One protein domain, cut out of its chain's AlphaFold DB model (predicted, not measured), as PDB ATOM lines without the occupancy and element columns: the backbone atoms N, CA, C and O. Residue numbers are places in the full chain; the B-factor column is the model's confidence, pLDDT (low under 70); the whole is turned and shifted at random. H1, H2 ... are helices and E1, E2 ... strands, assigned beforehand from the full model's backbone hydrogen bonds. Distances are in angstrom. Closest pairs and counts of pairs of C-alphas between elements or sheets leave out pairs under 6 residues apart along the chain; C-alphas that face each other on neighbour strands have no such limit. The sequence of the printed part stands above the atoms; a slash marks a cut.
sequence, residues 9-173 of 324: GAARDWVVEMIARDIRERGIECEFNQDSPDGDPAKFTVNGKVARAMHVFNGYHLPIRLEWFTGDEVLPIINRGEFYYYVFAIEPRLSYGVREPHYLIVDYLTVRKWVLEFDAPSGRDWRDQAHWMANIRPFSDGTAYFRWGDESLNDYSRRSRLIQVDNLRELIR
ATOM      1  N   GLY A   9     -55.083  43.272  18.867       78.81
ATOM      2  CA  GLY A   9     -54.586  44.424  19.625       78.81
ATOM      3  C   GLY A   9     -53.916  43.988  20.925       78.81
ATOM      4  O   GLY A   9     -52.794  44.381  21.197       78.81
ATOM      5  N   ALA A  10     -54.527  43.055  21.657       80.81
ATOM      6  CA  ALA A  10     -53.954  42.509  22.885       80.81
ATOM      7  C   ALA A  10     -52.630  41.756  22.650       80.81
ATOM      8  O   ALA A  10     -51.752  41.795  23.505       80.81
ATOM      9  N   ALA A  11     -52.469  41.068  21.510       81.44
ATOM     10  CA  ALA A  11     -51.182  40.463  21.148       81.44
ATOM     11  C   ALA A  11     -50.124  41.524  20.816       81.44
ATOM     12  O   ALA A  11     -48.986  41.399  21.263       81.44
ATOM     13  N   ARG A  12     -50.504  42.570  20.070       89.88
ATOM     14  CA  ARG A  12     -49.625  43.701  19.750       89.88
ATOM     15  C   ARG A  12     -49.184  44.436  21.009       89.88
ATOM     16  O   ARG A  12     -47.988  44.606  21.192       89.88
ATOM     17  N   ASP A  13     -50.115  44.824  21.877       89.69
ATOM     18  CA  ASP A  13     -49.824  45.594  23.093       89.69
ATOM     19  C   ASP A  13     -48.822  44.859  23.974       89.69
ATOM     20  O   ASP A  13     -47.870  45.439  24.486       89.69
ATOM     21  N   TRP A  14     -49.001  43.548  24.077       88.69
ATOM     22  CA  TRP A  14     -48.157  42.707  24.895       88.69
ATOM     23  C   TRP A  14     -46.748  42.499  24.306       88.69
ATOM     24  O   TRP A  14     -45.751  42.575  25.024       88.69
ATOM     25  N   VAL A  15     -46.644  42.295  22.989       91.88
ATOM     26  CA  VAL A  15     -45.353  42.264  22.280       91.88
ATOM     27  C   VAL A  15     -44.623  43.600  22.410       91.88
ATOM     28  O   VAL A  15     -43.430  43.619  22.702       91.88
ATOM     29  N   VAL A  16     -45.333  44.716  22.231       94.38
ATOM     30  CA  VAL A  16     -44.780  46.070  22.365       94.38
ATOM     31  C   VAL A  16     -44.257  46.306  23.781       94.38
ATOM     32  O   VAL A  16     -43.156  46.831  23.939       94.38
ATOM     33  N   GLU A  17     -44.999  45.883  24.808       94.19
ATOM     34  CA  GLU A  17     -44.582  46.002  26.208       94.19
ATOM     35  C   GLU A  17     -43.266  45.259  26.480       94.19
ATOM     36  O   GLU A  17     -42.352  45.816  27.093       94.19
ATOM     37  N   MET A  18     -43.140  44.023  25.995       92.94
ATOM     38  CA  MET A  18     -41.912  43.241  26.141       92.94
ATOM     39  C   MET A  18     -40.735  43.806  25.360       92.94
ATOM     40  O   MET A  18     -39.640  43.870  25.908       92.94
ATOM     41  N   ILE A  19     -40.949  44.222  24.110       94.62
ATOM     42  CA  ILE A  19     -39.908  44.848  23.288       94.62
ATOM     43  C   ILE A  19     -39.402  46.106  23.997       94.62
ATOM     44  O   ILE A  19     -38.201  46.265  24.199       94.62
ATOM     45  N   ALA A  20     -40.311  46.960  24.477       94.62
ATOM     46  CA  ALA A  20     -39.953  48.154  25.236       94.62
ATOM     47  C   ALA A  20     -39.212  47.818  26.542       94.62
ATOM     48  O   ALA A  20     -38.305  48.549  26.946       94.62
ATOM     49  N   ARG A  21     -39.586  46.723  27.217       93.25
ATOM     50  CA  ARG A  21     -38.874  46.227  28.399       93.25
ATOM     51  C   ARG A  21     -37.454  45.790  28.048       93.25
ATOM     52  O   ARG A  21     -36.530  46.264  28.698       93.25
ATOM     53  N   ASP A  22     -37.271  44.966  27.021       91.00
ATOM     54  CA  ASP A  22     -35.949  44.499  26.593       91.00
ATOM     55  C   ASP A  22     -35.048  45.653  26.144       91.00
ATOM     56  O   ASP A  22     -33.870  45.668  26.499       91.00
ATOM     57  N   ILE A  23     -35.593  46.652  25.437       91.12
ATOM     58  CA  ILE A  23     -34.857  47.869  25.066       91.12
ATOM     59  C   ILE A  23     -34.282  48.551  26.309       91.12
ATOM     60  O   ILE A  23     -33.084  48.840  26.358       91.12
ATOM     61  N   ARG A  24     -35.115  48.758  27.338       93.25
ATOM     62  CA  ARG A  24     -34.698  49.411  28.588       93.25
ATOM     63  C   ARG A  24     -33.738  48.558  29.412       93.25
ATOM     64  O   ARG A  24     -32.732  49.071  29.886       93.25
ATOM     65  N   GLU A  25     -34.057  47.284  29.620       91.31
ATOM     66  CA  GLU A  25     -33.320  46.405  30.537       91.31
ATOM     67  C   GLU A  25     -31.988  45.929  29.952       91.31
ATOM     68  O   GLU A  25     -31.018  45.755  30.690       91.31
ATOM     69  N   ARG A  26     -31.924  45.730  28.631       85.44
ATOM     70  CA  ARG A  26     -30.733  45.214  27.941       85.44
ATOM     71  C   ARG A  26     -29.923  46.306  27.235       85.44
ATOM     72  O   ARG A  26     -28.906  45.975  26.626       85.44
ATOM     73  N   GLY A  27     -30.354  47.570  27.313       85.75
ATOM     74  CA  GLY A  27     -29.672  48.715  26.702       85.75
ATOM     75  C   GLY A  27     -29.553  48.593  25.184       85.75
ATOM     76  O   GLY A  27     -28.481  48.824  24.630       85.75
ATOM     77  N   ILE A  28     -30.621  48.144  24.522       83.69
ATOM     78  CA  ILE A  28     -30.629  47.921  23.073       83.69
ATOM     79  C   ILE A  28     -30.854  49.265  22.370       83.69
ATOM     80  O   ILE A  28     -31.881  49.906  22.578       83.69
ATOM     81  N   GLU A  29     -29.917  49.678  21.520       84.62
ATOM     82  CA  GLU A  29     -30.068  50.872  20.686       84.62
ATOM     83  C   GLU A  29     -31.001  50.570  19.505       84.62
ATOM     84  O   GLU A  29     -30.638  49.854  18.575       84.62
ATOM     85  N   CYS A  30     -32.238  51.064  19.580       82.75
ATOM     86  CA  CYS A  30     -33.296  50.783  18.616       82.75
ATOM     87  C   CYS A  30     -34.221  51.994  18.473       82.75
ATOM     88  O   CYS A  30     -34.730  52.506  19.474       82.75
ATOM     89  N   GLU A  31     -34.523  52.400  17.241       86.69
ATOM     90  CA  GLU A  31     -35.651  53.289  16.971       86.69
ATOM     91  C   GLU A  31     -36.935  52.457  17.068       86.69
ATOM     92  O   GLU A  31     -37.208  51.607  16.224       86.69
ATOM     93  N   PHE A  32     -37.712  52.656  18.128       92.75
ATOM     94  CA  PHE A  32     -38.933  51.895  18.372       92.75
ATOM     95  C   PHE A  32     -40.123  52.837  18.499       92.75
ATOM     96  O   PHE A  32     -40.196  53.628  19.442       92.75
ATOM     97  N   ASN A  33     -41.070  52.733  17.566       93.31
ATOM     98  CA  ASN A  33     -42.334  53.449  17.647       93.31
ATOM     99  C   ASN A  33     -43.468  52.445  17.797       93.31
ATOM    100  O   ASN A  33     -43.731  51.632  16.914       93.31
ATOM    101  N   GLN A  34     -44.156  52.519  18.929       94.69
ATOM    102  CA  GLN A  34     -45.310  51.679  19.182       94.69
ATOM    103  C   GLN A  34     -46.476  52.027  18.249       94.69
ATOM    104  O   GLN A  34     -47.203  51.123  17.852       94.69
ATOM    105  N   ASP A  35     -46.676  53.290  17.883       92.38
ATOM    106  CA  ASP A  35     -47.871  53.729  17.168       92.38
ATOM    107  C   ASP A  35     -47.993  53.085  15.782       92.38
ATOM    108  O   ASP A  35     -47.014  52.852  15.070       92.38
ATOM    109  N   SER A  36     -49.232  52.773  15.402       92.62
ATOM    110  CA  SER A  36     -49.504  52.157  14.109       92.62
ATOM    111  C   SER A  36     -49.241  53.153  12.974       92.62
ATOM    112  O   SER A  36     -49.824  54.241  12.991       92.62
ATOM    113  N   PRO A  37     -48.436  52.792  11.956       92.19
ATOM    114  CA  PRO A  37     -48.096  53.697  10.859       92.19
ATOM    115  C   PRO A  37     -49.245  53.917   9.858       92.19
ATOM    116  O   PRO A  37     -49.227  54.890   9.112       92.19
ATOM    117  N   ASP A  38     -50.242  53.026   9.818       92.25
ATOM    118  CA  ASP A  38     -51.331  53.031   8.820       92.25
ATOM    119  C   ASP A  38     -52.738  52.805   9.425       92.25
ATOM    120  O   ASP A  38     -53.749  52.689   8.713       92.25
ATOM    121  N   GLY A  39     -52.819  52.752  10.756       90.12
ATOM    122  CA  GLY A  39     -54.044  52.499  11.507       90.12
ATOM    123  C   GLY A  39     -54.424  51.019  11.649       90.12
ATOM    124  O   GLY A  39     -55.482  50.746  12.219       90.12
ATOM    125  N   ASP A  40     -53.619  50.055  11.172       90.31
ATOM    126  CA  ASP A  40     -53.773  48.651  11.583       90.31
ATOM    127  C   ASP A  40     -53.353  48.503  13.061       90.31
ATOM    128  O   ASP A  40     -52.179  48.716  13.379       90.31
ATOM    129  N   PRO A  41     -54.255  48.107  13.982       90.06
ATOM    130  CA  PRO A  41     -53.939  47.974  15.409       90.06
ATOM    131  C   PRO A  41     -52.893  46.893  15.718       90.06
ATOM    132  O   PRO A  41     -52.421  46.801  16.847       90.06
ATOM    133  N   ALA A  42     -52.542  46.053  14.743       90.50
ATOM    134  CA  ALA A  42     -51.494  45.052  14.887       90.50
ATOM    135  C   ALA A  42     -50.085  45.583  14.587       90.50
ATOM    136  O   ALA A  42     -49.117  44.857  14.824       90.50
ATOM    137  N   LYS A  43     -49.956  46.786  14.016       93.62
ATOM    138  CA  LYS A  43     -48.688  47.298  13.494       93.62
ATOM    139  C   LYS A  43     -48.016  48.312  14.416       93.62
ATOM    140  O   LYS A  43     -48.678  49.001  15.187       93.62
ATOM    141  N   PHE A  44     -46.696  48.363  14.301       95.06
ATOM    142  CA  PHE A  44     -45.766  49.278  14.967       95.06
ATOM    143  C   PHE A  44     -44.470  49.345  14.135       95.06
ATOM    144  O   PHE A  44     -44.391  48.675  13.099       95.06
ATOM    145  N   THR A  45     -43.457  50.119  14.533       92.75
ATOM    146  CA  THR A  45     -42.176  50.178  13.806       92.75
ATOM    147  C   THR A  45     -40.951  49.897  14.675       92.75
ATOM    148  O   THR A  45     -40.906  50.214  15.864       92.75
ATOM    149  N   VAL A  46     -39.954  49.274  14.043       86.75
ATOM    150  CA  VAL A  46     -38.635  48.933  14.593       86.75
ATOM    151  C   VAL A  46     -37.594  49.343  13.545       86.75
ATOM    152  O   VAL A  46     -37.631  48.819  12.433       86.75
ATOM    153  N   ASN A  47     -36.698  50.281  13.862       85.44
ATOM    154  CA  ASN A  47     -35.682  50.844  12.959       85.44
ATOM    155  C   ASN A  47     -36.259  51.255  11.595       85.44
ATOM    156  O   ASN A  47     -35.861  50.739  10.551       85.44
ATOM    157  N   GLY A  48     -37.285  52.111  11.613       82.56
ATOM    158  CA  GLY A  48     -37.973  52.585  10.406       82.56
ATOM    159  C   GLY A  48     -38.806  51.533   9.658       82.56
ATOM    160  O   GLY A  48     -39.532  51.879   8.726       82.56
ATOM    161  N   LYS A  49     -38.763  50.257  10.061       86.88
ATOM    162  CA  LYS A  49     -39.492  49.175   9.395       86.88
ATOM    163  C   LYS A  49     -40.781  48.823  10.099       86.88
ATOM    164  O   LYS A  49     -40.829  48.665  11.316       86.88
ATOM    165  N   VAL A  50     -41.823  48.625   9.301       91.94
ATOM    166  CA  VAL A  50     -43.138  48.232   9.794       91.94
ATOM    167  C   VAL A  50     -43.103  46.776  10.256       91.94
ATOM    168  O   VAL A  50     -42.792  45.866   9.486       91.94
ATOM    169  N   ALA A  51     -43.448  46.561  11.517       92.81
ATOM    170  CA  ALA A  51     -43.617  45.267  12.146       92.81
ATOM    171  C   ALA A  51     -45.102  45.018  12.406       92.81
ATOM    172  O   ALA A  51     -45.845  45.939  12.748       92.81
ATOM    173  N   ARG A  52     -45.546  43.771  12.252       92.19
ATOM    174  CA  ARG A  52     -46.931  43.380  12.503       92.19
ATOM    175  C   ARG A  52     -47.002  42.217  13.483       92.19
ATOM    176  O   ARG A  52     -46.462  41.141  13.235       92.19
ATOM    177  N   ALA A  53     -47.735  42.419  14.571       90.75
ATOM    178  CA  ALA A  53     -48.022  41.376  15.539       90.75
ATOM    179  C   ALA A  53     -48.954  40.302  14.952       90.75
ATOM    180  O   ALA A  53     -49.979  40.594  14.323       90.75
ATOM    181  N   MET A  54     -48.616  39.043  15.208       84.88
ATOM    182  CA  MET A  54     -49.348  37.860  14.774       84.88
ATOM    183  C   MET A  54     -50.090  37.260  15.970       84.88
ATOM    184  O   MET A  54     -49.495  36.952  17.004       84.88
ATOM    185  N   HIS A  55     -51.410  37.113  15.841       71.31
ATOM    186  CA  HIS A  55     -52.288  36.639  16.914       71.31
ATOM    187  C   HIS A  55     -52.506  35.122  16.851       71.31
ATOM    188  O   HIS A  55     -52.675  34.554  15.776       71.31
ATOM    189  N   VAL A  56     -52.510  34.473  18.021       57.28
ATOM    190  CA  VAL A  56     -52.479  33.003  18.170       57.28
ATOM    191  C   VAL A  56     -53.878  32.365  18.200       57.28
ATOM    192  O   VAL A  56     -54.008  31.160  17.970       57.28
ATOM    193  N   PHE A  57     -54.952  33.118  18.471       48.75
ATOM    194  CA  PHE A  57     -56.254  32.504  18.768       48.75
ATOM    195  C   PHE A  57     -57.094  32.217  17.518       48.75
ATOM    196  O   PHE A  57     -58.011  32.956  17.169       48.75
ATOM    197  N   ASN A  58     -56.720  31.103  16.884       40.97
ATOM    198  CA  ASN A  58     -57.500  30.127  16.110       40.97
ATOM    199  C   ASN A  58     -56.674  29.666  14.900       40.97
ATOM    200  O   ASN A  58     -57.005  29.994  13.771       40.97
ATOM    201  N   GLY A  59     -55.546  28.985  15.122       47.41
ATOM    202  CA  GLY A  59     -54.876  28.246  14.042       47.41
ATOM    203  C   GLY A  59     -54.555  29.056  12.779       47.41
ATOM    204  O   GLY A  59     -54.685  28.521  11.689       47.41
ATOM    205  N   TYR A  60     -54.157  30.327  12.920       55.97
ATOM    206  CA  TYR A  60     -53.654  31.157  11.821       55.97
ATOM    207  C   TYR A  60     -54.607  31.308  10.606       55.97
ATOM    208  O   TYR A  60     -54.162  31.333   9.469       55.97
ATOM    209  N   HIS A  61     -55.911  31.545  10.806       56.12
ATOM    210  CA  HIS A  61     -56.860  31.911   9.725       56.12
ATOM    211  C   HIS A  61     -56.601  33.284   9.048       56.12
ATOM    212  O   HIS A  61     -57.506  34.097   8.867       56.12
ATOM    213  N   LEU A  62     -55.365  33.569   8.656       65.25
ATOM    214  CA  LEU A  62     -55.014  34.634   7.733       65.25
ATOM    215  C   LEU A  62     -55.024  34.033   6.330       65.25
ATOM    216  O   LEU A  62     -54.291  33.071   6.109       65.25
ATOM    217  N   PRO A  63     -55.838  34.540   5.389       67.38
ATOM    218  CA  PRO A  63     -55.773  34.087   4.010       67.38
ATOM    219  C   PRO A  63     -54.340  34.198   3.495       67.38
ATOM    220  O   PRO A  63     -53.735  35.269   3.582       67.38
ATOM    221  N   ILE A  64     -53.798  33.093   2.989       69.56
ATOM    222  CA  ILE A  64     -52.519  33.141   2.289       69.56
ATOM    223  C   ILE A  64     -52.765  33.850   0.969       69.56
ATOM    224  O   ILE A  64     -53.652  33.470   0.203       69.56
ATOM    225  N   ARG A  65     -51.957  34.868   0.686       76.31
ATOM    226  CA  ARG A  65     -51.848  35.381  -0.672       76.31
ATOM    227  C   ARG A  65     -50.627  34.755  -1.308       76.31
ATOM    228  O   ARG A  65     -49.519  34.914  -0.801       76.31
ATOM    229  N   LEU A  66     -50.839  34.029  -2.405       70.31
ATOM    230  CA  LEU A  66     -49.751  33.300  -3.055       70.31
ATOM    231  C   LEU A  66     -48.636  34.242  -3.528       70.31
ATOM    232  O   LEU A  66     -47.472  33.868  -3.474       70.31
ATOM    233  N   GLU A  67     -48.994  35.479  -3.881       72.56
ATOM    234  CA  GLU A  67     -48.079  36.564  -4.263       72.56
ATOM    235  C   GLU A  67     -46.998  36.871  -3.216       72.56
ATOM    236  O   GLU A  67     -45.925  37.323  -3.583       72.56
ATOM    237  N   TRP A  68     -47.217  36.563  -1.932       75.12
ATOM    238  CA  TRP A  68     -46.176  36.721  -0.907       75.12
ATOM    239  C   TRP A  68     -45.009  35.744  -1.105       75.12
ATOM    240  O   TRP A  68     -43.908  35.972  -0.606       75.12
ATOM    241  N   PHE A  69     -45.248  34.645  -1.822       72.88
ATOM    242  CA  PHE A  69     -44.316  33.530  -1.979       72.88
ATOM    243  C   PHE A  69     -43.984  33.209  -3.443       72.88
ATOM    244  O   PHE A  69     -43.004  32.515  -3.705       72.88
ATOM    245  N   THR A  70     -44.760  33.708  -4.408       63.03
ATOM    246  CA  THR A  70     -44.516  33.531  -5.848       63.03
ATOM    247  C   THR A  70     -44.085  34.825  -6.520       63.03
ATOM    248  O   THR A  70     -44.799  35.817  -6.427       63.03
ATOM    249  N   GLY A  71     -43.017  34.764  -7.317       65.62
ATOM    250  CA  GLY A  71     -42.573  35.895  -8.136       65.62
ATOM    251  C   GLY A  71     -41.727  36.900  -7.354       65.62
ATOM    252  O   GLY A  71     -40.861  36.479  -6.582       65.62
ATOM    253  N   ASP A  72     -41.979  38.187  -7.613       56.03
ATOM    254  CA  ASP A  72     -41.269  39.347  -7.055       56.03
ATOM    255  C   ASP A  72     -41.351  39.394  -5.514       56.03
ATOM    256  O   ASP A  72     -42.298  38.880  -4.913       56.03
ATOM    257  N   GLU A  73     -40.367  40.023  -4.864       66.50
ATOM    258  CA  GLU A  73     -40.311  40.217  -3.404       66.50
ATOM    259  C   GLU A  73     -41.331  41.261  -2.927       66.50
ATOM    260  O   GLU A  73     -40.999  42.379  -2.530       66.50
ATOM    261  N   VAL A  74     -42.609  40.902  -3.000       72.31
ATOM    262  CA  VAL A  74     -43.709  41.752  -2.552       72.31
ATOM    263  C   VAL A  74     -43.885  41.588  -1.049       72.31
ATOM    264  O   VAL A  74     -44.204  40.499  -0.559       72.31
ATOM    265  N   LEU A  75     -43.719  42.690  -0.316       81.19
ATOM    266  CA  LEU A  75     -43.957  42.698   1.119       81.19
ATOM    267  C   LEU A  75     -45.407  42.298   1.434       81.19
ATOM    268  O   LEU A  75     -46.346  42.689   0.732       81.19
ATOM    269  N   PRO A  76     -45.625  41.526   2.508       83.94
ATOM    270  CA  PRO A  76     -46.950  41.072   2.872       83.94
ATOM    271  C   PRO A  76     -47.845  42.253   3.266       83.94
ATOM    272  O   PRO A  76     -47.438  43.186   3.960       83.94
ATOM    273  N   ILE A  77     -49.112  42.168   2.857       87.31
ATOM    274  CA  ILE A  77     -50.154  43.144   3.190       87.31
ATOM    275  C   ILE A  77     -51.272  42.418   3.931       87.31
ATOM    276  O   ILE A  77     -52.025  41.637   3.348       87.31
ATOM    277  N   ILE A  78     -51.421  42.712   5.220       84.38
ATOM    278  CA  ILE A  78     -52.543  42.234   6.034       84.38
ATOM    279  C   ILE A  78     -53.294  43.452   6.557       84.38
ATOM    280  O   ILE A  78     -52.698  44.298   7.211       84.38
ATOM    281  N   ASN A  79     -54.608  43.493   6.305       81.81
ATOM    282  CA  ASN A  79     -55.533  44.586   6.635       81.81
ATOM    283  C   ASN A  79     -55.227  45.908   5.899       81.81
ATOM    284  O   ASN A  79     -56.050  46.373   5.115       81.81
ATOM    285  N   ARG A  80     -54.052  46.498   6.124       85.06
ATOM    286  CA  ARG A  80     -53.590  47.774   5.551       85.06
ATOM    287  C   ARG A  80     -52.088  47.720   5.372       85.06
ATOM    288  O   ARG A  80     -51.475  47.018   6.159       85.06
ATOM    289  N   GLY A  81     -51.547  48.464   4.401       88.31
ATOM    290  CA  GLY A  81     -50.115  48.722   4.190       88.31
ATOM    291  C   GLY A  81     -49.202  47.490   4.122       88.31
ATOM    292  O   GLY A  81     -49.535  46.389   4.556       88.31
ATOM    293  N   GLU A  82     -47.989  47.679   3.637       90.88
ATOM    294  CA  GLU A  82     -46.966  46.634   3.700       90.88
ATOM    295  C   GLU A  82     -46.410  46.504   5.124       90.88
ATOM    296  O   GLU A  82     -46.528  47.416   5.955       90.88
ATOM    297  N   PHE A  83     -45.849  45.345   5.452       89.00
ATOM    298  CA  PHE A  83     -45.026  45.177   6.645       89.00
ATOM    299  C   PHE A  83     -43.845  44.262   6.353       89.00
ATOM    300  O   PHE A  83     -43.921  43.388   5.499       89.00
ATOM    301  N   TYR A  84     -42.746  44.480   7.064       87.31
ATOM    302  CA  TYR A  84     -41.505  43.743   6.868       87.31
ATOM    303  C   TYR A  84     -41.303  42.661   7.929       87.31
ATOM    304  O   TYR A  84     -40.916  41.544   7.599       87.31
ATOM    305  N   TYR A  85     -41.584  42.970   9.198       90.62
ATOM    306  CA  TYR A  85     -41.385  42.023  10.294       90.62
ATOM    307  C   TYR A  85     -42.686  41.338  10.709       90.62
ATOM    308  O   TYR A  85     -43.669  41.994  11.061       90.62
ATOM    309  N   TYR A  86     -42.656  40.011  10.753       90.50
ATOM    310  CA  TYR A  86     -43.613  39.200  11.492       90.50
ATOM    311  C   TYR A  86     -43.198  39.165  12.958       90.50
ATOM    312  O   TYR A  86     -42.071  38.780  13.272       90.50
ATOM    313  N   VAL A  87     -44.106  39.532  13.866       91.75
ATOM    314  CA  VAL A  87     -43.831  39.465  15.305       91.75
ATOM    315  C   VAL A  87     -44.816  38.546  15.997       91.75
ATOM    316  O   VAL A  87     -46.004  38.837  16.111       91.75
ATOM    317  N   PHE A  88     -44.326  37.408  16.460       88.69
ATOM    318  CA  PHE A  88     -45.142  36.378  17.075       88.69
ATOM    319  C   PHE A  88     -45.146  36.530  18.590       88.69
ATOM    320  O   PHE A  88     -44.095  36.496  19.227       88.69
ATOM    321  N   ALA A  89     -46.340  36.650  19.169       87.81
ATOM    322  CA  ALA A  89     -46.534  36.572  20.610       87.81
ATOM    323  C   ALA A  89     -46.553  35.097  21.049       87.81
ATOM    324  O   ALA A  89     -47.400  34.323  20.595       87.81
ATOM    325  N   ILE A  90     -45.643  34.697  21.936       85.75
ATOM    326  CA  ILE A  90     -45.508  33.320  22.424       85.75
ATOM    327  C   ILE A  90     -46.038  33.247  23.857       85.75
ATOM    328  O   ILE A  90     -45.462  33.799  24.792       85.75
ATOM    329  N   GLU A  91     -47.155  32.539  24.039       82.25
ATOM    330  CA  GLU A  91     -47.727  32.306  25.367       82.25
ATOM    331  C   GLU A  91     -46.868  31.346  26.205       82.25
ATOM    332  O   GLU A  91     -46.257  30.425  25.651       82.25
ATOM    333  N   PRO A  92     -46.913  31.458  27.546       82.69
ATOM    334  CA  PRO A  92     -46.327  30.462  28.424       82.69
ATOM    335  C   PRO A  92     -46.942  29.091  28.156       82.69
ATOM    336  O   PRO A  92     -48.168  28.934  28.097       82.69
ATOM    337  N   ARG A  93     -46.095  28.071  28.036       80.75
ATOM    338  CA  ARG A  93     -46.507  26.675  27.876       80.75
ATOM    339  C   ARG A  93     -45.725  25.797  28.835       80.75
ATOM    340  O   ARG A  93     -44.654  25.290  28.511       80.75
ATOM    341  N   LEU A  94     -46.325  25.549  30.001       77.00
ATOM    342  CA  LEU A  94     -45.740  24.709  31.053       77.00
ATOM    343  C   LEU A  94     -45.381  23.301  30.556       77.00
ATOM    344  O   LEU A  94     -44.352  22.767  30.953       77.00
ATOM    345  N   SER A  95     -46.170  22.730  29.637       78.25
ATOM    346  CA  SER A  95     -45.880  21.429  29.014       78.25
ATOM    347  C   SER A  95     -44.581  21.409  28.201       78.25
ATOM    348  O   SER A  95     -44.055  20.337  27.929       78.25
ATOM    349  N   TYR A  96     -44.081  22.576  27.791       78.00
ATOM    350  CA  TYR A  96     -42.826  22.750  27.054       78.00
ATOM    351  C   TYR A  96     -41.714  23.349  27.929       78.00
ATOM    352  O   TYR A  96     -40.662  23.713  27.417       78.00
ATOM    353  N   GLY A  97     -41.935  23.475  29.244       78.12
ATOM    354  CA  GLY A  97     -40.974  24.093  30.163       78.12
ATOM    355  C   GLY A  97     -40.891  25.621  30.061       78.12
ATOM    356  O   GLY A  97     -40.053  26.226  30.721       78.12
ATOM    357  N   VAL A  98     -41.776  26.249  29.284       81.69
ATOM    358  CA  VAL A  98     -41.790  27.695  29.030       81.69
ATOM    359  C   VAL A  98     -42.738  28.352  30.024       81.69
ATOM    360  O   VAL A  98     -43.956  28.168  29.956       81.69
ATOM    361  N   ARG A  99     -42.164  29.043  31.010       83.69
ATOM    362  CA  ARG A  99     -42.897  29.607  32.159       83.69
ATOM    363  C   ARG A  99     -43.302  31.051  31.958       83.69
ATOM    364  O   ARG A  99     -44.372  31.444  32.412       83.69
ATOM    365  N   GLU A 100     -42.449  31.792  31.273       85.62
ATOM    366  CA  GLU A 100     -42.680  33.182  30.955       85.62
ATOM    367  C   GLU A 100     -43.105  33.318  29.497       85.62
ATOM    368  O   GLU A 100     -42.874  32.426  28.675       85.62
ATOM    369  N   PRO A 101     -43.828  34.389  29.189       86.88
ATOM    370  CA  PRO A 101     -44.234  34.665  27.831       86.88
ATOM    371  C   PRO A 101     -43.060  35.309  27.060       86.88
ATOM    372  O   PRO A 101     -42.282  36.063  27.642       86.88
ATOM    373  N   HIS A 102     -42.946  35.014  25.763       89.75
ATOM    374  CA  HIS A 102     -41.857  35.489  24.894       89.75
ATOM    375  C   HIS A 102     -42.369  36.133  23.601       89.75
ATOM    376  O   HIS A 102     -43.545  35.991  23.247       89.75
ATOM    377  N   TYR A 103     -41.491  36.786  22.845       92.00
ATOM    378  CA  TYR A 103     -41.760  37.144  21.448       92.00
ATOM    379  C   TYR A 103     -40.717  36.569  20.495       92.00
ATOM    380  O   TYR A 103     -39.605  36.232  20.883       92.00
ATOM    381  N   LEU A 104     -41.088  36.466  19.223       90.88
ATOM    382  CA  LEU A 104     -40.171  36.150  18.135       90.88
ATOM    383  C   LEU A 104     -40.405  37.139  16.993       90.88
ATOM    384  O   LEU A 104     -41.522  37.219  16.480       90.88
ATOM    385  N   ILE A 105     -39.363  37.865  16.593       90.62
ATOM    386  CA  ILE A 105     -39.362  38.722  15.405       90.62
ATOM    387  C   ILE A 105     -38.666  37.985  14.266       90.62
ATOM    388  O   ILE A 105     -37.566  37.466  14.444       90.62
ATOM    389  N   VAL A 106     -39.297  37.947  13.099       87.19
ATOM    390  CA  VAL A 106     -38.731  37.354  11.883       87.19
ATOM    391  C   VAL A 106     -39.037  38.272  10.710       87.19
ATOM    392  O   VAL A 106     -40.158  38.771  10.592       87.19
ATOM    393  N   ASP A 107     -38.062  38.523   9.846       85.94
ATOM    394  CA  ASP A 107     -38.299  39.256   8.607       85.94
ATOM    395  C   ASP A 107     -39.101  38.421   7.593       85.94
ATOM    396  O   ASP A 107     -39.205  37.190   7.666       85.94
ATOM    397  N   TYR A 108     -39.700  39.120   6.639       82.31
ATOM    398  CA  TYR A 108     -40.516  38.520   5.595       82.31
ATOM    399  C   TYR A 108     -39.759  37.507   4.724       82.31
ATOM    400  O   TYR A 108     -40.337  36.472   4.384       82.31
ATOM    401  N   LEU A 109     -38.490  37.759   4.392       79.62
ATOM    402  CA  LEU A 109     -37.712  36.891   3.505       79.62
ATOM    403  C   LEU A 109     -37.411  35.556   4.185       79.62
ATOM    404  O   LEU A 109     -37.570  34.498   3.569       79.62
ATOM    405  N   THR A 110     -37.077  35.585   5.473       83.00
ATOM    406  CA  THR A 110     -36.885  34.385   6.291       83.00
ATOM    407  C   THR A 110     -38.168  33.558   6.366       83.00
ATOM    408  O   THR A 110     -38.145  32.349   6.119       83.00
ATOM    409  N   VAL A 111     -39.317  34.192   6.623       84.19
ATOM    410  CA  VAL A 111     -40.612  33.491   6.630       84.19
ATOM    411  C   VAL A 111     -40.929  32.902   5.254       84.19
ATOM    412  O   VAL A 111     -41.321  31.738   5.164       84.19
ATOM    413  N   ARG A 112     -40.722  33.666   4.175       81.94
ATOM    414  CA  ARG A 112     -40.898  33.196   2.795       81.94
ATOM    415  C   ARG A 112     -40.032  31.973   2.508       81.94
ATOM    416  O   ARG A 112     -40.553  30.982   2.003       81.94
ATOM    417  N   LYS A 113     -38.748  32.008   2.872       81.44
ATOM    418  CA  LYS A 113     -37.824  30.877   2.720       81.44
ATOM    419  C   LYS A 113     -38.351  29.632   3.431       81.44
ATOM    420  O   LYS A 113     -38.427  28.571   2.822       81.44
ATOM    421  N   TRP A 114     -38.778  29.757   4.686       85.12
ATOM    422  CA  TRP A 114     -39.297  28.613   5.439       85.12
ATOM    423  C   TRP A 114     -40.581  28.030   4.858       85.12
ATOM    424  O   TRP A 114     -40.740  26.813   4.864       85.12
ATOM    425  N   VAL A 115     -41.486  28.870   4.352       81.81
ATOM    426  CA  VAL A 115     -42.719  28.400   3.702       81.81
ATOM    427  C   VAL A 115     -42.410  27.688   2.383       81.81
ATOM    428  O   VAL A 115     -43.022  26.667   2.094       81.81
ATOM    429  N   LEU A 116     -41.439  28.173   1.605       80.19
ATOM    430  CA  LEU A 116     -41.023  27.535   0.349       80.19
ATOM    431  C   LEU A 116     -40.236  26.231   0.556       80.19
ATOM    432  O   LEU A 116     -40.219  25.379  -0.324       80.19
ATOM    433  N   GLU A 117     -39.608  26.060   1.719       81.25
ATOM    434  CA  GLU A 117     -38.947  24.822   2.149       81.25
ATOM    435  C   GLU A 117     -39.923  23.760   2.708       81.25
ATOM    436  O   GLU A 117     -39.478  22.741   3.239       81.25
ATOM    437  N   PHE A 118     -41.233  24.014   2.692       79.31
ATOM    438  CA  PHE A 118     -42.247  23.105   3.225       79.31
ATOM    439  C   PHE A 118     -42.297  21.783   2.444       79.31
ATOM    440  O   PHE A 118     -42.509  21.768   1.236       79.31
ATOM    441  N   ASP A 119     -42.155  20.661   3.155       69.06
ATOM    442  CA  ASP A 119     -42.064  19.323   2.545       69.06
ATOM    443  C   ASP A 119     -43.413  18.722   2.121       69.06
ATOM    444  O   ASP A 119     -43.441  17.624   1.566       69.06
ATOM    445  N   ALA A 120     -44.530  19.400   2.409       78.00
ATOM    446  CA  ALA A 120     -45.882  18.953   2.069       78.00
ATOM    447  C   ALA A 120     -46.129  17.453   2.358       78.00
ATOM    448  O   ALA A 120     -46.532  16.714   1.456       78.00
ATOM    449  N   PRO A 121     -45.897  16.954   3.590       73.62
ATOM    450  CA  PRO A 121     -45.904  15.519   3.886       73.62
ATOM    451  C   PRO A 121     -47.238  14.818   3.578       73.62
ATOM    452  O   PRO A 121     -47.241  13.624   3.285       73.62
ATOM    453  N   SER A 122     -48.368  15.537   3.592       78.25
ATOM    454  CA  SER A 122     -49.670  14.995   3.156       78.25
ATOM    455  C   SER A 122     -49.996  15.257   1.678       78.25
ATOM    456  O   SER A 122     -51.159  15.160   1.282       78.25
ATOM    457  N   GLY A 123     -49.012  15.648   0.866       76.88
ATOM    458  CA  GLY A 123     -49.156  15.966  -0.558       76.88
ATOM    459  C   GLY A 123     -49.859  17.292  -0.863       76.88
ATOM    460  O   GLY A 123     -50.089  17.591  -2.030       76.88
ATOM    461  N   ARG A 124     -50.217  18.072   0.163       75.12
ATOM    462  CA  ARG A 124     -50.776  19.423   0.031       75.12
ATOM    463  C   ARG A 124     -49.678  20.426   0.306       75.12
ATOM    464  O   ARG A 124     -49.240  20.524   1.450       75.12
ATOM    465  N   ASP A 125     -49.255  21.140  -0.724       78.00
ATOM    466  CA  ASP A 125     -48.252  22.192  -0.617       78.00
ATOM    467  C   ASP A 125     -48.874  23.466  -0.011       78.00
ATOM    468  O   ASP A 125     -50.084  23.558   0.208       78.00
ATOM    469  N   TRP A 126     -48.064  24.482   0.281       70.44
ATOM    470  CA  TRP A 126     -48.515  25.770   0.807       70.44
ATOM    471  C   TRP A 126     -49.551  26.445  -0.109       70.44
ATOM    472  O   TRP A 126     -50.392  27.199   0.375       70.44
ATOM    473  N   ARG A 127     -49.534  26.135  -1.414       78.44
ATOM    474  CA  ARG A 127     -50.514  26.601  -2.413       78.44
ATOM    475  C   ARG A 127     -51.913  26.019  -2.204       78.44
ATOM    476  O   ARG A 127     -52.894  26.637  -2.605       78.44
ATOM    477  N   ASP A 128     -51.993  24.859  -1.560       79.31
ATOM    478  CA  ASP A 128     -53.238  24.138  -1.289       79.31
ATOM    479  C   ASP A 128     -53.854  24.535   0.066       79.31
ATOM    480  O   ASP A 128     -54.891  24.003   0.472       79.31
ATOM    481  N   GLN A 129     -53.219  25.468   0.783       74.69
ATOM    482  CA  GLN A 129     -53.661  25.956   2.084       74.69
ATOM    483  C   GLN A 129     -54.399  27.291   1.922       74.69
ATOM    484  O   GLN A 129     -53.844  28.287   1.468       74.69
ATOM    485  N   ALA A 130     -55.665  27.340   2.342       72.81
ATOM    486  CA  ALA A 130     -56.465  28.573   2.309       72.81
ATOM    487  C   ALA A 130     -56.060  29.582   3.399       72.81
ATOM    488  O   ALA A 130     -56.447  30.753   3.358       72.81
ATOM    489  N   HIS A 131     -55.307  29.122   4.396       76.81
ATOM    490  CA  HIS A 131     -54.953  29.878   5.584       76.81
ATOM    491  C   HIS A 131     -53.492  29.670   5.935       76.81
ATOM    492  O   HIS A 131     -52.930  28.606   5.688       76.81
ATOM    493  N   TRP A 132     -52.904  30.692   6.542       76.12
ATOM    494  CA  TRP A 132     -51.598  30.625   7.169       76.12
ATOM    495  C   TRP A 132     -51.610  29.477   8.184       76.12
ATOM    496  O   TRP A 132     -52.596  29.276   8.873       76.12
ATOM    497  N   MET A 133     -50.554  28.674   8.269       77.94
ATOM    498  CA  MET A 133     -50.537  27.493   9.155       77.94
ATOM    499  C   MET A 133     -49.213  27.393   9.904       77.94
ATOM    500  O   MET A 133     -48.681  26.309  10.129       77.94
ATOM    501  N   ALA A 134     -48.643  28.541  10.266       80.12
ATOM    502  CA  ALA A 134     -47.424  28.555  11.053       80.12
ATOM    503  C   ALA A 134     -47.641  27.866  12.412       80.12
ATOM    504  O   ALA A 134     -48.735  27.845  12.958       80.12
ATOM    505  N   ASN A 135     -46.595  27.308  13.001       82.50
ATOM    506  CA  ASN A 135     -46.596  26.873  14.388       82.50
ATOM    507  C   ASN A 135     -45.235  27.197  14.982       82.50
ATOM    508  O   ASN A 135     -44.210  26.861  14.400       82.50
ATOM    509  N   ILE A 136     -45.228  27.851  16.139       85.56
ATOM    510  CA  ILE A 136     -43.994  28.174  16.846       85.56
ATOM    511  C   ILE A 136     -43.952  27.331  18.102       85.56
ATOM    512  O   ILE A 136     -44.815  27.447  18.980       85.56
ATOM    513  N   ARG A 137     -42.944  26.466  18.175       87.12
ATOM    514  CA  ARG A 137     -42.703  25.620  19.335       87.12
ATOM    515  C   ARG A 137     -41.544  26.183  20.149       87.12
ATOM    516  O   ARG A 137     -40.406  26.001  19.732       87.12
ATOM    517  N   PRO A 138     -41.812  26.833  21.292       87.19
ATOM    518  CA  PRO A 138     -40.755  27.309  22.168       87.19
ATOM    519  C   PRO A 138     -40.152  26.159  22.989       87.19
ATOM    520  O   PRO A 138     -40.832  25.168  23.286       87.19
ATOM    521  N   PHE A 139     -38.892  26.327  23.371       85.94
ATOM    522  CA  PHE A 139     -38.113  25.427  24.213       85.94
ATOM    523  C   PHE A 139     -37.627  26.149  25.470       85.94
ATOM    524  O   PHE A 139     -37.568  27.376  25.538       85.94
ATOM    525  N   SER A 140     -37.267  25.374  26.491       83.00
ATOM    526  CA  SER A 140     -36.814  25.902  27.781       83.00
ATOM    527  C   SER A 140     -35.447  26.592  27.740       83.00
ATOM    528  O   SER A 140     -35.067  27.220  28.722       83.00
ATOM    529  N   ASP A 141     -34.692  26.443  26.653       82.50
ATOM    530  CA  ASP A 141     -33.357  27.027  26.471       82.50
ATOM    531  C   ASP A 141     -33.378  28.435  25.851       82.50
ATOM    532  O   ASP A 141     -32.321  28.992  25.569       82.50
ATOM    533  N   GLY A 142     -34.565  29.013  25.645       84.12
ATOM    534  CA  GLY A 142     -34.713  30.325  25.016       84.12
ATOM    535  C   GLY A 142     -34.739  30.281  23.488       84.12
ATOM    536  O   GLY A 142     -34.651  31.325  22.849       84.12
ATOM    537  N   THR A 143     -34.894  29.104  22.879       89.25
ATOM    538  CA  THR A 143     -35.141  28.979  21.436       89.25
ATOM    539  C   THR A 143     -36.594  28.645  21.122       89.25
ATOM    540  O   THR A 143     -37.360  28.182  21.969       89.25
ATOM    541  N   ALA A 144     -36.991  28.855  19.872       88.12
ATOM    542  CA  ALA A 144     -38.236  28.368  19.318       88.12
ATOM    543  C   ALA A 144     -38.039  27.855  17.890       88.12
ATOM    544  O   ALA A 144     -37.227  28.379  17.131       88.12
ATOM    545  N   TYR A 145     -38.803  26.829  17.528       88.62
ATOM    546  CA  TYR A 145     -38.791  26.250  16.191       88.62
ATOM    547  C   TYR A 145     -40.042  26.632  15.406       88.62
ATOM    548  O   TYR A 145     -41.161  26.423  15.889       88.62
ATOM    549  N   PHE A 146     -39.849  27.155  14.196       88.50
ATOM    550  CA  PHE A 146     -40.925  27.460  13.257       88.50
ATOM    551  C   PHE A 146     -41.299  26.237  12.413       88.50
ATOM    552  O   PHE A 146     -40.445  25.560  11.840       88.50
ATOM    553  N   ARG A 147     -42.600  25.989  12.288       86.31
ATOM    554  CA  ARG A 147     -43.192  24.999  11.384       86.31
ATOM    555  C   ARG A 147     -44.262  25.615  10.527       86.31
ATOM    556  O   ARG A 147     -44.888  26.594  10.925       86.31
ATOM    557  N   TRP A 148     -44.506  24.972   9.401       85.00
ATOM    558  CA  TRP A 148     -45.567  25.319   8.484       85.00
ATOM    559  C   TRP A 148     -46.484  24.133   8.203       85.00
ATOM    560  O   TRP A 148     -46.035  22.995   8.085       85.00
ATOM    561  N   GLY A 149     -47.778  24.411   8.048       81.81
ATOM    562  CA  GLY A 149     -48.737  23.440   7.540       81.81
ATOM    563  C   GLY A 149     -48.890  22.239   8.468       81.81
ATOM    564  O   GLY A 149     -49.203  22.377   9.652       81.81
ATOM    565  N   ASP A 150     -48.698  21.057   7.901       78.31
ATOM    566  CA  ASP A 150     -48.838  19.758   8.556       78.31
ATOM    567  C   ASP A 150     -47.493  19.049   8.781       78.31
ATOM    568  O   ASP A 150     -47.444  17.828   8.938       78.31
ATOM    569  N   GLU A 151     -46.397  19.812   8.839       82.75
ATOM    570  CA  GLU A 151     -45.081  19.286   9.197       82.75
ATOM    571  C   GLU A 151     -45.099  18.502  10.517       82.75
ATOM    572  O   GLU A 151     -45.796  18.836  11.483       82.75
ATOM    573  N   SER A 152     -44.268  17.456  10.569       83.38
ATOM    574  CA  SER A 152     -44.197  16.545  11.708       83.38
ATOM    575  C   SER A 152     -43.944  17.283  13.022       83.38
ATOM    576  O   SER A 152     -42.986  18.045  13.174       83.38
ATOM    577  N   LEU A 153     -44.767  16.982  14.034       81.75
ATOM    578  CA  LEU A 153     -44.696  17.647  15.332       81.75
ATOM    579  C   LEU A 153     -43.421  17.340  16.139       81.75
ATOM    580  O   LEU A 153     -43.180  18.010  17.151       81.75
ATOM    581  N   ASN A 154     -42.588  16.400  15.693       83.19
ATOM    582  CA  ASN A 154     -41.345  16.006  16.361       83.19
ATOM    583  C   ASN A 154     -40.107  16.100  15.454       83.19
ATOM    584  O   ASN A 154     -39.048  15.620  15.841       83.19
ATOM    585  N   ASP A 155     -40.224  16.728  14.282       82.44
ATOM    586  CA  ASP A 155     -39.076  17.010  13.417       82.44
ATOM    587  C   ASP A 155     -38.527  18.422  13.676       82.44
ATOM    588  O   ASP A 155     -39.273  19.407  13.644       82.44
ATOM    589  N   TYR A 156     -37.230  18.491  13.978       83.56
ATOM    590  CA  TYR A 156     -36.455  19.713  14.237       83.56
ATOM    591  C   TYR A 156     -35.154  19.751  13.431       83.56
ATOM    592  O   TYR A 156     -34.200  20.431  13.807       83.56
ATOM    593  N   SER A 157     -35.075  18.964  12.360       80.88
ATOM    594  CA  SER A 157     -33.851  18.792  11.574       80.88
ATOM    595  C   SER A 157     -33.394  20.083  10.882       80.88
ATOM    596  O   SER A 157     -32.194  20.278  10.670       80.88
ATOM    597  N   ARG A 158     -34.318  21.006  10.585       81.31
ATOM    598  CA  ARG A 158     -34.022  22.264   9.885       81.31
ATOM    599  C   ARG A 158     -33.501  23.320  10.852       81.31
ATOM    600  O   ARG A 158     -34.255  24.132  11.383       81.31
ATOM    601  N   ARG A 159     -32.183  23.335  11.057       79.62
ATOM    602  CA  ARG A 159     -31.514  24.298  11.954       79.62
ATOM    603  C   ARG A 159     -31.825  25.762  11.629       79.62
ATOM    604  O   ARG A 159     -31.904  26.561  12.550       79.62
ATOM    605  N   SER A 160     -32.072  26.094  10.360       79.62
ATOM    606  CA  SER A 160     -32.477  27.439   9.916       79.62
ATOM    607  C   SER A 160     -33.793  27.931  10.528       79.62
ATOM    608  O   SER A 160     -34.066  29.125  10.471       79.62
ATOM    609  N   ARG A 161     -34.614  27.037  11.097       86.06
ATOM    610  CA  ARG A 161     -35.917  27.347  11.706       86.06
ATOM    611  C   ARG A 161     -35.884  27.400  13.229       86.06
ATOM    612  O   ARG A 161     -36.917  27.667  13.840       86.06
ATOM    613  N   LEU A 162     -34.728  27.126  13.834       86.31
ATOM    614  CA  LEU A 162     -34.498  27.234  15.269       86.31
ATOM    615  C   LEU A 162     -33.931  28.626  15.574       86.31
ATOM    616  O   LEU A 162     -32.749  28.873  15.347       86.31
ATOM    617  N   ILE A 163     -34.769  29.535  16.074       84.31
ATOM    618  CA  ILE A 163     -34.378  30.922  16.377       84.31
ATOM    619  C   ILE A 163     -34.460  31.174  17.884       84.31
ATOM    620  O   ILE A 163     -35.296  30.602  18.576       84.31
ATOM    621  N   GLN A 164     -33.591  32.043  18.398       88.62
ATOM    622  CA  GLN A 164     -33.745  32.626  19.731       88.62
ATOM    623  C   GLN A 164     -35.090  33.359  19.865       88.62
ATOM    624  O   GLN A 164     -35.554  34.006  18.929       88.62
ATOM    625  N   VAL A 165     -35.720  33.270  21.030       90.69
ATOM    626  CA  VAL A 165     -36.835  34.160  21.380       90.69
ATOM    627  C   VAL A 165     -36.302  35.415  22.065       90.69
ATOM    628  O   VAL A 165     -35.138  35.473  22.458       90.69
ATOM    629  N   ASP A 166     -37.146  36.433  22.183       91.69
ATOM    630  CA  ASP A 166     -36.788  37.757  22.695       91.69
ATOM    631  C   ASP A 166     -35.607  38.368  21.916       91.69
ATOM    632  O   ASP A 166     -34.661  38.936  22.466       91.69
ATOM    633  N   ASN A 167     -35.662  38.177  20.596       89.25
ATOM    634  CA  ASN A 167     -34.541  38.295  19.668       89.25
ATOM    635  C   ASN A 167     -34.386  39.682  19.037       89.25
ATOM    636  O   ASN A 167     -33.777  39.807  17.973       89.25
ATOM    637  N   LEU A 168     -34.931  40.735  19.657       87.75
ATOM    638  CA  LEU A 168     -34.792  42.096  19.134       87.75
ATOM    639  C   LEU A 168     -33.318  42.462  18.942       87.75
ATOM    640  O   LEU A 168     -32.953  43.029  17.918       87.75
ATOM    641  N   ARG A 169     -32.469  42.114  19.913       79.81
ATOM    642  CA  ARG A 169     -31.041  42.438  19.877       79.81
ATOM    643  C   ARG A 169     -30.340  41.768  18.704       79.81
ATOM    644  O   ARG A 169     -29.490  42.394  18.088       79.81
ATOM    645  N   GLU A 170     -30.651  40.505  18.438       73.69
ATOM    646  CA  GLU A 170     -30.113  39.712  17.331       73.69
ATOM    647  C   GLU A 170     -30.572  40.269  15.987       73.69
ATOM    648  O   GLU A 170     -29.771  40.340  15.060       73.69
ATOM    649  N   LEU A 171     -31.831  40.710  15.914       71.50
ATOM    650  CA  LEU A 171     -32.433  41.278  14.713       71.50
ATOM    651  C   LEU A 171     -31.771  42.593  14.287       71.50
ATOM    652  O   LEU A 171     -31.567  42.814  13.100       71.50
ATOM    653  N   ILE A 172     -31.454  43.472  15.242       69.75
ATOM    654  CA  ILE A 172     -30.985  44.834  14.947       69.75
ATOM    655  C   ILE A 172     -29.462  45.005  15.045       69.75
ATOM    656  O   ILE A 172     -28.973  46.136  15.093       69.75
ATOM    657  N   ARG A 173     -28.692  43.907  15.114       59.97
ATOM    658  CA  ARG A 173     -27.224  44.002  15.180       59.97
ATOM    659  C   ARG A 173     -26.691  44.746  13.943       59.97
ATOM    660  O   ARG A 173     -27.075  44.390  12.827       59.97
TER     661      ARG A 173
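Overview. This is residues 9 to 173 of the 324 residues of an uncharacterized protein of SAR202 cluster bacterium AC-647-N09_OGT_505m (UniProt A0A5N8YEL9). Two sheets sit partly face to face with their strands crossed: a curled, strongly twisted sheet of E1 to E4, with the long helix H1 packed on one face, and a smaller sheet of E5 to E7 that faces E3 and E4 while E1 and E2 stay apart from it. H2 bridges the two sheets, grazing one with residues 108 to 111 and the other with 111 to 116. The printed part has 165 residues, with three named helices and seven named strands in the order H1 E1 E2 E3 E4 H2 E5 E6 E7 H3; the larger sheet, E1 E2 E3 E4, is mixed and the smaller, E5 E6 E7, is antiparallel. The class is mixed, with 67 residues, under half, in named elements; the whole is compact, radius of gyration of the C-alphas 15.5 A, spanning 46 by 37 by 29 A.

Arrangement. Begin with H1, residues 9 to 26, on the sheet of E1, residues 43 to 46, E2, 49 to 54, E3, 85 to 90, and E4, 102 to 107; its closest approach to E2 is between the C-alphas of Arg 12 and Ala 53, 5.1 A. In the hairpin E1 and E2, look for N 44 and O 51, 3.0 A apart. E2 and E3 are parallel, with N 54 and O 87 at 2.8 A; E3 and E4 form a hairpin, with N 88 and O 104 at 2.8 A. Next come H2, residues 108 to 116, and the meander of E5, 134 to 138, E6, 143 to 148, and E7, 162 to 164, each strand the antiparallel neighbour of the one before: N 137 and O 145 are 2.9 A apart, N 144 and O 163 2.8 A. The two sheets make a sandwich, face to face, their strands at 76 degrees; the closest C-alphas of E4 and E7 are those of Leu 104 and Gln 164, 7.5 A. H3, residues 168 to 171, only grazes the larger sheet. Every O i to N i+4 pair is within hydrogen-bond range in H1 and H2; H3 is too short for one.

Along the chain. Find C-alpha 9 at (-54.586, 44.424, 19.625); from there H1 runs 25.3 A. E4 spans 17.1 A and E6 17.0 A. H3 ends at C-alpha 171, (-32.433, 41.278, 14.713).

Size, cuts and confidence. The C-alphas of Gly 27 and Gly 123 are farthest apart, 46.9 A. The printed part has no cut. Among the long links, E2 to E3 has 30 residues. Confidence is under 70 at residues 56 to 64, 70 to 73, 119 and 172 to 173.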